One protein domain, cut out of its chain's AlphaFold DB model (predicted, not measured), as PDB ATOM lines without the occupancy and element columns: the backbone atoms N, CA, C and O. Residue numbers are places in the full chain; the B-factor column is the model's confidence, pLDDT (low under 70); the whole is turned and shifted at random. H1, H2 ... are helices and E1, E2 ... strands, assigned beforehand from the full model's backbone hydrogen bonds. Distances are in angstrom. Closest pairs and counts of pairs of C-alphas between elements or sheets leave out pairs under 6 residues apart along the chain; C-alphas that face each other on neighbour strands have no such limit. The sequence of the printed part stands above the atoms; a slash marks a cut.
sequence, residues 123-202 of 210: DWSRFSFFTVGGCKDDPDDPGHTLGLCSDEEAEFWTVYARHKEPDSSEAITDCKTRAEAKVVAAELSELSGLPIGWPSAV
ATOM      1  N   ASP A 123      45.526 -30.072  11.180       91.12
ATOM      2  CA  ASP A 123      46.723 -30.773  11.640       91.12
ATOM      3  C   ASP A 123      46.971 -32.029  10.787       91.12
ATOM      4  O   ASP A 123      46.347 -33.077  10.978       91.12
ATOM      5  N   TRP A 124      47.918 -31.920   9.851       93.69
ATOM      6  CA  TRP A 124      48.295 -32.995   8.932       93.69
ATOM      7  C   TRP A 124      48.764 -34.269   9.637       93.69
ATOM      8  O   TRP A 124      48.630 -35.361   9.083       93.69
ATOM      9  N   SER A 125      49.257 -34.168  10.876       92.12
ATOM     10  CA  SER A 125      49.736 -35.324  11.635       92.12
ATOM     11  C   SER A 125      48.620 -36.319  11.988       92.12
ATOM     12  O   SER A 125      48.914 -37.469  12.327       92.12
ATOM     13  N   ARG A 126      47.347 -35.920  11.857       93.44
ATOM     14  CA  ARG A 126      46.158 -36.756  12.096       93.44
ATOM     15  C   ARG A 126      45.809 -37.675  10.921       93.44
ATOM     16  O   ARG A 126      44.995 -38.589  11.090       93.44
ATOM     17  N   PHE A 127      46.408 -37.453   9.751       94.56
ATOM     18  CA  PHE A 127      46.033 -38.110   8.499       94.56
ATOM     19  C   PHE A 127      47.158 -38.970   7.919       94.56
ATOM     20  O   PHE A 127      48.315 -38.890   8.338       94.56
ATOM     21  N   SER A 128      46.787 -39.822   6.963       93.50
ATOM     22  CA  SER A 128      47.684 -40.774   6.299       93.50
ATOM     23  C   SER A 128      47.852 -40.498   4.809       93.50
ATOM     24  O   SER A 128      48.945 -40.677   4.284       93.50
ATOM     25  N   PHE A 129      46.778 -40.118   4.112       94.19
ATOM     26  CA  PHE A 129      46.765 -39.891   2.663       94.19
ATOM     27  C   PHE A 129      45.489 -39.153   2.235       94.19
ATOM     28  O   PHE A 129      44.528 -39.057   3.009       94.19
ATOM     29  N   PHE A 130      45.465 -38.674   0.990       95.75
ATOM     30  CA  PHE A 130      44.289 -38.064   0.369       95.75
ATOM     31  C   PHE A 130      43.578 -38.992  -0.615       95.75
ATOM     32  O   PHE A 130      44.207 -39.762  -1.344       95.75
ATOM     33  N   THR A 131      42.261 -38.830  -0.710       94.25
ATOM     34  CA  THR A 131      41.403 -39.444  -1.734       94.25
ATOM     35  C   THR A 131      40.506 -38.399  -2.378       94.25
ATOM     36  O   THR A 131      40.058 -37.478  -1.705       94.25
ATOM     37  N   VAL A 132      40.190 -38.576  -3.660       94.25
ATOM     38  CA  VAL A 132      39.181 -37.770  -4.362       94.25
ATOM     39  C   VAL A 132      37.921 -38.609  -4.536       94.25
ATOM     40  O   VAL A 132      38.000 -39.703  -5.098       94.25
ATOM     41  N   GLY A 133      36.781 -38.096  -4.077       93.25
ATOM     42  CA  GLY A 133      35.471 -38.734  -4.208       93.25
ATOM     43  C   GLY A 133      34.477 -37.844  -4.941       93.25
ATOM     44  O   GLY A 133      34.537 -36.627  -4.795       93.25
ATOM     45  N   GLY A 134      33.595 -38.444  -5.743       94.94
ATOM     46  CA  GLY A 134      32.411 -37.752  -6.249       94.94
ATOM     47  C   GLY A 134      31.391 -37.563  -5.130       94.94
ATOM     48  O   GLY A 134      31.305 -38.407  -4.235       94.94
ATOM     49  N   CYS A 135      30.648 -36.465  -5.176       94.56
ATOM     50  CA  CYS A 135      29.633 -36.118  -4.192       94.56
ATOM     51  C   CYS A 135      28.386 -35.565  -4.885       94.56
ATOM     52  O   CYS A 135      28.480 -34.972  -5.962       94.56
ATOM     53  N   LYS A 136      27.228 -35.744  -4.256       94.00
ATOM     54  CA  LYS A 136      25.950 -35.138  -4.656       94.00
ATOM     55  C   LYS A 136      25.157 -34.727  -3.425       94.00
ATOM     56  O   LYS A 136      25.390 -35.281  -2.346       94.00
ATOM     57  N   ASP A 137      24.236 -33.790  -3.583       90.56
ATOM     58  CA  ASP A 137      23.328 -33.430  -2.495       90.56
ATOM     59  C   ASP A 137      22.413 -34.616  -2.146       90.56
ATOM     60  O   ASP A 137      21.999 -35.386  -3.021       90.56
ATOM     61  N   ASP A 138      22.122 -34.800  -0.856       90.75
ATOM     62  CA  ASP A 138      21.168 -35.811  -0.407       90.75
ATOM     63  C   ASP A 138      19.734 -35.324  -0.702       90.75
ATOM     64  O   ASP A 138      19.293 -34.324  -0.124       90.75
ATOM     65  N   PRO A 139      18.983 -35.987  -1.607       88.25
ATOM     66  CA  PRO A 139      17.625 -35.565  -1.936       88.25
ATOM     67  C   PRO A 139      16.646 -35.754  -0.770       88.25
ATOM     68  O   PRO A 139      15.591 -35.114  -0.761       88.25
ATOM     69  N   ASP A 140      16.978 -36.624   0.188       92.06
ATOM     70  CA  ASP A 140      16.135 -36.965   1.328       92.06
ATOM     71  C   ASP A 140      16.489 -36.144   2.586       92.06
ATOM     72  O   ASP A 140      15.660 -36.048   3.496       92.06
ATOM     73  N   ASP A 141      17.667 -35.502   2.626       91.25
ATOM     74  CA  ASP A 141      18.140 -34.686   3.756       91.25
ATOM     75  C   ASP A 141      18.843 -33.380   3.305       91.25
ATOM     76  O   ASP A 141      20.067 -33.322   3.145       91.25
ATOM     77  N   PRO A 142      18.081 -32.289   3.078       85.12
ATOM     78  CA  PRO A 142      18.623 -31.037   2.559       85.12
ATOM     79  C   PRO A 142      19.745 -30.447   3.424       85.12
ATOM     80  O   PRO A 142      19.542 -30.102   4.588       85.12
ATOM     81  N   GLY A 143      20.913 -30.240   2.812       82.06
ATOM     82  CA  GLY A 143      22.115 -29.733   3.486       82.06
ATOM     83  C   GLY A 143      23.109 -30.826   3.884       82.06
ATOM     84  O   GLY A 143      24.213 -30.498   4.319       82.06
ATOM     85  N   HIS A 144      22.753 -32.097   3.690       86.56
ATOM     86  CA  HIS A 144      23.670 -33.227   3.762       86.56
ATOM     87  C   HIS A 144      24.112 -33.653   2.360       86.56
ATOM     88  O   HIS A 144      23.389 -33.487   1.379       86.56
ATOM     89  N   THR A 145      25.330 -34.182   2.260       88.31
ATOM     90  CA  THR A 145      25.919 -34.618   0.992       88.31
ATOM     91  C   THR A 145      26.263 -36.100   1.053       88.31
ATOM     92  O   THR A 145      26.823 -36.604   2.031       88.31
ATOM     93  N   LEU A 146      25.931 -36.813  -0.019       86.62
ATOM     94  CA  LEU A 146      26.310 -38.205  -0.220       86.62
ATOM     95  C   LEU A 146      27.686 -38.234  -0.886       86.62
ATOM     96  O   LEU A 146      27.818 -37.953  -2.078       86.62
ATOM     97  N   GLY A 147      28.717 -38.549  -0.102       85.88
ATOM     98  CA  GLY A 147      30.097 -38.642  -0.578       85.88
ATOM     99  C   GLY A 147      30.452 -39.996  -1.196       85.88
ATOM    100  O   GLY A 147      29.773 -40.999  -0.986       85.88
ATOM    101  N   LEU A 148      31.578 -40.029  -1.915       81.56
ATOM    102  CA  LEU A 148      32.137 -41.223  -2.569       81.56
ATOM    103  C   LEU A 148      31.189 -41.891  -3.593       81.56
ATOM    104  O   LEU A 148      31.278 -43.102  -3.806       81.56
ATOM    105  N   CYS A 149      30.306 -41.126  -4.241       87.00
ATOM    106  CA  CYS A 149      29.462 -41.630  -5.326       87.00
ATOM    107  C   CYS A 149      30.261 -41.843  -6.627       87.00
ATOM    108  O   CYS A 149      31.431 -41.451  -6.738       87.00
ATOM    109  N   SER A 150      29.647 -42.522  -7.605       86.94
ATOM    110  CA  SER A 150      30.291 -42.754  -8.900       86.94
ATOM    111  C   SER A 150      30.453 -41.449  -9.685       86.94
ATOM    112  O   SER A 150      29.753 -40.468  -9.443       86.94
ATOM    113  N   ASP A 151      31.368 -41.438 -10.656       87.12
ATOM    114  CA  ASP A 151      31.603 -40.267 -11.508       87.12
ATOM    115  C   ASP A 151      30.340 -39.823 -12.266       87.12
ATOM    116  O   ASP A 151      30.178 -38.640 -12.544       87.12
ATOM    117  N   GLU A 152      29.458 -40.763 -12.613       89.69
ATOM    118  CA  GLU A 152      28.205 -40.498 -13.326       89.69
ATOM    119  C   GLU A 152      27.137 -39.859 -12.433       89.69
ATOM    120  O   GLU A 152      26.259 -39.158 -12.931       89.69
ATOM    121  N   GLU A 153      27.200 -40.119 -11.129       90.69
ATOM    122  CA  GLU A 153      26.263 -39.589 -10.140       90.69
ATOM    123  C   GLU A 153      26.778 -38.322  -9.451       90.69
ATOM    124  O   GLU A 153      26.026 -37.691  -8.711       90.69
ATOM    125  N   ALA A 154      28.049 -37.975  -9.646       94.00
ATOM    126  CA  ALA A 154      28.690 -36.853  -8.983       94.00
ATOM    127  C   ALA A 154      28.224 -35.508  -9.557       94.00
ATOM    128  O   ALA A 154      28.297 -35.258 -10.761       94.00
ATOM    129  N   GLU A 155      27.814 -34.611  -8.668       95.00
ATOM    130  CA  GLU A 155      27.495 -33.213  -8.968       95.00
ATOM    131  C   GLU A 155      28.701 -32.301  -8.692       95.00
ATOM    132  O   GLU A 155      28.873 -31.263  -9.337       95.00
ATOM    133  N   PHE A 156      29.569 -32.717  -7.767       95.69
ATOM    134  CA  PHE A 156      30.852 -32.096  -7.449       95.69
ATOM    135  C   PHE A 156      31.851 -33.148  -6.937       95.69
ATOM    136  O   PHE A 156      31.534 -34.332  -6.829       95.69
ATOM    137  N   TRP A 157      33.090 -32.735  -6.660       96.75
ATOM    138  CA  TRP A 157      34.147 -33.621  -6.165       96.75
ATOM    139  C   TRP A 157      34.802 -33.053  -4.921       96.75
ATOM    140  O   TRP A 157      35.186 -31.888  -4.902       96.75
ATOM    141  N   THR A 158      35.026 -33.907  -3.933       96.62
ATOM    142  CA  THR A 158      35.660 -33.537  -2.669       96.62
ATOM    143  C   THR A 158      37.020 -34.209  -2.549       96.62
ATOM    144  O   THR A 158      37.186 -35.395  -2.867       96.62
ATOM    145  N   VAL A 159      38.010 -33.456  -2.070       96.94
ATOM    146  CA  VAL A 159      39.271 -34.021  -1.584       96.94
ATOM    147  C   VAL A 159      39.108 -34.338  -0.102       96.94
ATOM    148  O   VAL A 159      38.885 -33.446   0.715       96.94
ATOM    149  N   TYR A 160      39.242 -35.612   0.243       95.31
ATOM    150  CA  TYR A 160      39.183 -36.102   1.614       95.31
ATOM    151  C   TYR A 160      40.583 -36.413   2.133       95.31
ATOM    152  O   TYR A 160      41.359 -37.075   1.440       95.31
ATOM    153  N   ALA A 161      40.875 -36.019   3.370       95.50
ATOM    154  CA  ALA A 161      42.013 -36.534   4.121       95.50
ATOM    155  C   ALA A 161      41.565 -37.743   4.951       95.50
ATOM    156  O   ALA A 161      40.585 -37.676   5.697       95.50
ATOM    157  N   ARG A 162      42.260 -38.873   4.814       93.44
ATOM    158  CA  ARG A 162      41.959 -40.107   5.554       93.44
ATOM    159  C   ARG A 162      42.752 -40.143   6.852       93.44
ATOM    160  O   ARG A 162      43.965 -39.924   6.829       93.44
ATOM    161  N   HIS A 163      42.090 -40.433   7.970       92.12
ATOM    162  CA  HIS A 163      42.762 -40.542   9.264       92.12
ATOM    163  C   HIS A 163      43.731 -41.731   9.321       92.12
ATOM    164  O   HIS A 163      43.718 -42.631   8.479       92.12
ATOM    165  N   LYS A 164      44.617 -41.716  10.321       87.00
ATOM    166  CA  LYS A 164      45.470 -42.868  10.672       87.00
ATOM    167  C   LYS A 164      44.676 -44.036  11.245       87.00
ATOM    168  O   LYS A 164      45.064 -45.187  11.062       87.00
ATOM    169  N   GLU A 165      43.572 -43.736  11.916       82.06
ATOM    170  CA  GLU A 165      42.633 -44.744  12.391       82.06
ATOM    171  C   GLU A 165      41.674 -45.164  11.264       82.06
ATOM    172  O   GLU A 165      41.356 -44.344  10.395       82.06
ATOM    173  N   PRO A 166      41.219 -46.431  11.244       76.88
ATOM    174  CA  PRO A 166      40.340 -46.925  10.191       76.88
ATOM    175  C   PRO A 166      39.025 -46.140  10.097       76.88
ATOM    176  O   PRO A 166      38.514 -45.619  11.085       76.88
ATOM    177  N   ASP A 167      38.463 -46.114   8.889       73.69
ATOM    178  CA  ASP A 167      37.064 -45.758   8.609       73.69
ATOM    179  C   ASP A 167      36.607 -44.321   8.899       73.69
ATOM    180  O   ASP A 167      35.417 -44.032   8.789       73.69
ATOM    181  N   SER A 168      37.525 -43.384   9.143       86.31
ATOM    182  CA  SER A 168      37.187 -41.958   9.220       86.31
ATOM    183  C   SER A 168      37.949 -41.099   8.209       86.31
ATOM    184  O   SER A 168      39.064 -41.407   7.767       86.31
ATOM    185  N   SER A 169      37.310 -40.004   7.806       90.81
ATOM    186  CA  SER A 169      37.877 -39.004   6.908       90.81
ATOM    187  C   SER A 169      37.284 -37.634   7.152       90.81
ATOM    188  O   SER A 169      36.111 -37.532   7.499       90.81
ATOM    189  N   GLU A 170      38.069 -36.604   6.870       94.19
ATOM    190  CA  GLU A 170      37.618 -35.216   6.876       94.19
ATOM    191  C   GLU A 170      37.581 -34.690   5.436       94.19
ATOM    192  O   GLU A 170      38.492 -34.946   4.641       94.19
ATOM    193  N   ALA A 171      36.501 -33.987   5.087       95.12
ATOM    194  CA  ALA A 171      36.419 -33.233   3.842       95.12
ATOM    195  C   ALA A 171      37.329 -32.008   3.960       95.12
ATOM    196  O   ALA A 171      37.201 -31.227   4.901       95.12
ATOM    197  N   ILE A 172      38.262 -31.854   3.023       97.12
ATOM    198  CA  ILE A 172      39.221 -30.745   3.033       97.12
ATOM    199  C   ILE A 172      38.731 -29.615   2.137       97.12
ATOM    200  O   ILE A 172      38.743 -28.449   2.539       97.12
ATOM    201  N   THR A 173      38.284 -29.963   0.933       97.44
ATOM    202  CA  THR A 173      37.803 -28.989  -0.046       97.44
ATOM    203  C   THR A 173      36.918 -29.622  -1.110       97.44
ATOM    204  O   THR A 173      37.202 -30.725  -1.591       97.44
ATOM    205  N   ASP A 174      35.889 -28.879  -1.499       96.69
ATOM    206  CA  ASP A 174      34.980 -29.173  -2.595       96.69
ATOM    207  C   ASP A 174      35.403 -28.438  -3.870       96.69
ATOM    208  O   ASP A 174      35.815 -27.275  -3.863       96.69
ATOM    209  N   CYS A 175      35.292 -29.142  -4.990       96.81
ATOM    210  CA  CYS A 175      35.694 -28.718  -6.323       96.81
ATOM    211  C   CYS A 175      34.565 -29.003  -7.313       96.81
ATOM    212  O   CYS A 175      33.881 -30.024  -7.230       96.81
ATOM    213  N   LYS A 176      34.406 -28.148  -8.326       95.50
ATOM    214  CA  LYS A 176      33.312 -28.298  -9.300       95.50
ATOM    215  C   LYS A 176      33.535 -29.439 -10.279       95.50
ATOM    216  O   LYS A 176      32.591 -29.907 -10.901       95.50
ATOM    217  N   THR A 177      34.788 -29.840 -10.488       95.81
ATOM    218  CA  THR A 177      35.137 -30.878 -11.465       95.81
ATOM    219  C   THR A 177      36.146 -31.867 -10.900       95.81
ATOM    220  O   THR A 177      37.018 -31.505 -10.107       95.81
ATOM    221  N   ARG A 178      36.108 -33.110 -11.394       95.44
ATOM    222  CA  ARG A 178      37.096 -34.140 -11.037       95.44
ATOM    223  C   ARG A 178      38.528 -33.719 -11.353       95.44
ATOM    224  O   ARG A 178      39.458 -34.074 -10.633       95.44
ATOM    225  N   ALA A 179      38.719 -33.010 -12.464       96.31
ATOM    226  CA  ALA A 179      40.031 -32.537 -12.891       96.31
ATOM    227  C   ALA A 179      40.593 -31.503 -11.905       96.31
ATOM    228  O   ALA A 179      41.743 -31.624 -11.493       96.31
ATOM    229  N   GLU A 180      39.765 -30.548 -11.478       96.56
ATOM    230  CA  GLU A 180      40.121 -29.571 -10.447       96.56
ATOM    231  C   GLU A 180      40.466 -30.256  -9.120       96.56
ATOM    232  O   GLU A 180      41.537 -30.002  -8.574       96.56
ATOM    233  N   ALA A 181      39.638 -31.202  -8.663       96.81
ATOM    234  CA  ALA A 181      39.892 -31.943  -7.426       96.81
ATOM    235  C   ALA A 181      41.233 -32.695  -7.446       96.81
ATOM    236  O   ALA A 181      41.936 -32.746  -6.439       96.81
ATOM    237  N   LYS A 182      41.639 -33.244  -8.600       96.50
ATOM    238  CA  LYS A 182      42.953 -33.892  -8.755       96.50
ATOM    239  C   LYS A 182      44.114 -32.902  -8.662       96.50
ATOM    240  O   LYS A 182      45.127 -33.234  -8.054       96.50
ATOM    241  N   VAL A 183      43.977 -31.711  -9.249       97.56
ATOM    242  CA  VAL A 183      44.993 -30.650  -9.136       97.56
ATOM    243  C   VAL A 183      45.113 -30.190  -7.686       97.56
ATOM    244  O   VAL A 183      46.214 -30.119  -7.151       97.56
ATOM    245  N   VAL A 184      43.981 -29.959  -7.023       97.75
ATOM    246  CA  VAL A 184      43.945 -29.555  -5.615       97.75
ATOM    247  C   VAL A 184      44.539 -30.634  -4.705       97.75
ATOM    248  O   VAL A 184      45.344 -30.313  -3.836       97.75
ATOM    249  N   ALA A 185      44.234 -31.914  -4.937       97.44
ATOM    250  CA  ALA A 185      44.839 -33.017  -4.189       97.44
ATOM    251  C   ALA A 185      46.370 -33.075  -4.359       97.44
ATOM    252  O   ALA A 185      47.072 -33.335  -3.385       97.44
ATOM    253  N   ALA A 186      46.894 -32.804  -5.562       96.88
ATOM    254  CA  ALA A 186      48.337 -32.714  -5.814       96.88
ATOM    255  C   ALA A 186      48.999 -31.597  -5.001       96.88
ATOM    256  O   ALA A 186      50.017 -31.828  -4.355       96.88
ATOM    257  N   GLU A 187      48.391 -30.414  -4.964       96.88
ATOM    258  CA  GLU A 187      48.908 -29.297  -4.171       96.88
ATOM    259  C   GLU A 187      48.831 -29.555  -2.660       96.88
ATOM    260  O   GLU A 187      49.757 -29.223  -1.924       96.88
ATOM    261  N   LEU A 188      47.745 -30.171  -2.184       96.56
ATOM    262  CA  LEU A 188      47.605 -30.570  -0.782       96.56
ATOM    263  C   LEU A 188      48.633 -31.638  -0.389       96.56
ATOM    264  O   LEU A 188      49.169 -31.602   0.720       96.56
ATOM    265  N   SER A 189      48.935 -32.566  -1.298       96.25
ATOM    266  CA  SER A 189      49.983 -33.573  -1.124       96.25
ATOM    267  C   SER A 189      51.360 -32.930  -0.977       96.25
ATOM    268  O   SER A 189      52.072 -33.238  -0.025       96.25
ATOM    269  N   GLU A 190      51.702 -31.974  -1.842       95.62
ATOM    270  CA  GLU A 190      52.952 -31.214  -1.738       95.62
ATOM    271  C   GLU A 190      53.029 -30.412  -0.430       95.62
ATOM    272  O   GLU A 190      54.056 -30.425   0.248       95.62
ATOM    273  N   LEU A 191      51.930 -29.761  -0.040       92.31
ATOM    274  CA  LEU A 191      51.874 -28.929   1.162       92.31
ATOM    275  C   LEU A 191      52.016 -29.733   2.463       92.31
ATOM    276  O   LEU A 191      52.638 -29.263   3.413       92.31
ATOM    277  N   SER A 192      51.400 -30.912   2.529       93.38
ATOM    278  CA  SER A 192      51.338 -31.732   3.749       93.38
ATOM    279  C   SER A 192      52.397 -32.835   3.809       93.38
ATOM    280  O   SER A 192      52.645 -33.387   4.880       93.38
ATOM    281  N   GLY A 193      52.989 -33.200   2.668       94.56
ATOM    282  CA  GLY A 193      53.833 -34.386   2.520       94.56
ATOM    283  C   GLY A 193      53.065 -35.716   2.498       94.56
ATOM    284  O   GLY A 193      53.693 -36.775   2.483       94.56
ATOM    285  N   LEU A 194      51.727 -35.698   2.506       95.06
ATOM    286  CA  LEU A 194      50.900 -36.907   2.485       95.06
ATOM    287  C   LEU A 194      50.680 -37.400   1.046       95.06
ATOM    288  O   LEU A 194      50.423 -36.587   0.159       95.06
ATOM    289  N   PRO A 195      50.723 -38.717   0.780       95.75
ATOM    290  CA  PRO A 195      50.480 -39.256  -0.553       95.75
ATOM    291  C   PRO A 195      49.001 -39.161  -0.962       95.75
ATOM    292  O   PRO A 195      48.105 -38.993  -0.133       95.75
ATOM    293  N   ILE A 196      48.738 -39.333  -2.258       94.81
ATOM    294  CA  ILE A 196      47.388 -39.451  -2.827       94.81
ATOM    295  C   ILE A 196      47.167 -40.908  -3.221       94.81
ATOM    296  O   ILE A 196      47.996 -41.481  -3.927       94.81
ATOM    297  N   GLY A 197      46.046 -41.511  -2.828       84.25
ATOM    298  CA  GLY A 197      45.712 -42.863  -3.269       84.25
ATOM    299  C   GLY A 197      44.739 -43.595  -2.361       84.25
ATOM    300  O   GLY A 197      44.167 -43.027  -1.445       84.25
ATOM    301  N   TRP A 198      44.545 -44.881  -2.637       66.50
ATOM    302  CA  TRP A 198      43.840 -45.821  -1.761       66.50
ATOM    303  C   TRP A 198      44.882 -46.619  -0.951       66.50
ATOM    304  O   TRP A 198      45.999 -46.771  -1.447       66.50
ATOM    305  N   PRO A 199      44.569 -47.198   0.228       53.47
ATOM    306  CA  PRO A 199      45.543 -47.934   1.051       53.47
ATOM    307  C   PRO A 199      46.352 -48.994   0.288       53.47
ATOM    308  O   PRO A 199      47.539 -49.174   0.541       53.47
ATOM    309  N   SER A 200      45.745 -49.655  -0.701       49.50
ATOM    310  CA  SER A 200      46.395 -50.668  -1.541       49.50
ATOM    311  C   SER A 200      47.450 -50.119  -2.514       49.50
ATOM    312  O   SER A 200      48.185 -50.906  -3.096       49.50
ATOM    313  N   ALA A 201      47.539 -48.799  -2.702       46.50
ATOM    314  CA  ALA A 201      48.565 -48.134  -3.510       46.50
ATOM    315  C   ALA A 201      49.754 -47.614  -2.676       46.50
ATOM    316  O   ALA A 201      50.750 -47.179  -3.247       46.50
ATOM    317  N   VAL A 202      49.658 -47.649  -1.339       47.50
ATOM    318  CA  VAL A 202      50.672 -47.109  -0.405       47.50
ATOM    319  C   VAL A 202      51.472 -48.232   0.283       47.50
ATOM    320  O   VAL A 202      52.428 -47.975   1.009       47.50
TER     321      VAL A 202
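This is residues 123 to 202 of the 210 residues of the protein "RNA polymerase subunit RPABC4/transcription elongation factor Spt4" of Rhodoblastus acidophilus (UniProt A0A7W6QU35). A strongly twisted sheet of four antiparallel strands has one helix, H1, packed along one face, making two layers. The long strand E1 and its neighbour E3 run through the middle, and the hairpin loop between E1 and E2 reaches out at one end of the longest axis. The printed part has 80 residues, with four named strands and then one named helix, in the order E1, E2, E3, E4, H1; across the sheet the order is E2, E1, E3, E4. The class is mixed, helices and strands, and the whole is compact, with a radius of gyration of the C-alphas of 12.6 A and spans of 36 by 26 by 24 A.

E1, residues 127 to 137, bends by 67 degrees at residue 130. It forms a hairpin with E2, residues 145 to 149, where N 146 and O 136 are 2.8 A apart, within hydrogen-bond range. On its other side E1 is antiparallel to E3, residues 156 to 163, at 149 degrees, with N 131 and O 160 at 2.9 A. E3 and E4, residues 169 to 175, form a hairpin, with N 159 and O 173 at 2.9 A. E2 and E4 are the edge strands and are apart. H1, residues 178 to 192, is on the sheet at a height of 8.6 A. It lies over E3 but only just not over E1, on which 2 of its 15 C-alphas fall, and runs along the strands, at 23 degrees to E3 on the local plane. The closest C-alphas of E3 and H1 are those of Trp 157 and Arg 178, 5.7 A apart. In H1 every O i to N i+4 pair is within hydrogen-bond range.

E1 begins at C-alpha 127 (46.033, -38.110, 8.499) and measures 25.7 A from first to last C-alpha; E2 measures 10.1 A, E3 22.2 A and E4 16.9 A. H1 measures 20.7 A and ends at C-alpha 192 (51.338, -31.732, 3.749).

The C-alphas farthest apart, those of Asp 140 and Gly 193, are 37.8 A apart. The printed part has no cut and no long link. Mean pLDDT of the printed part is 89.9, and residues 198 to 202 are under 70.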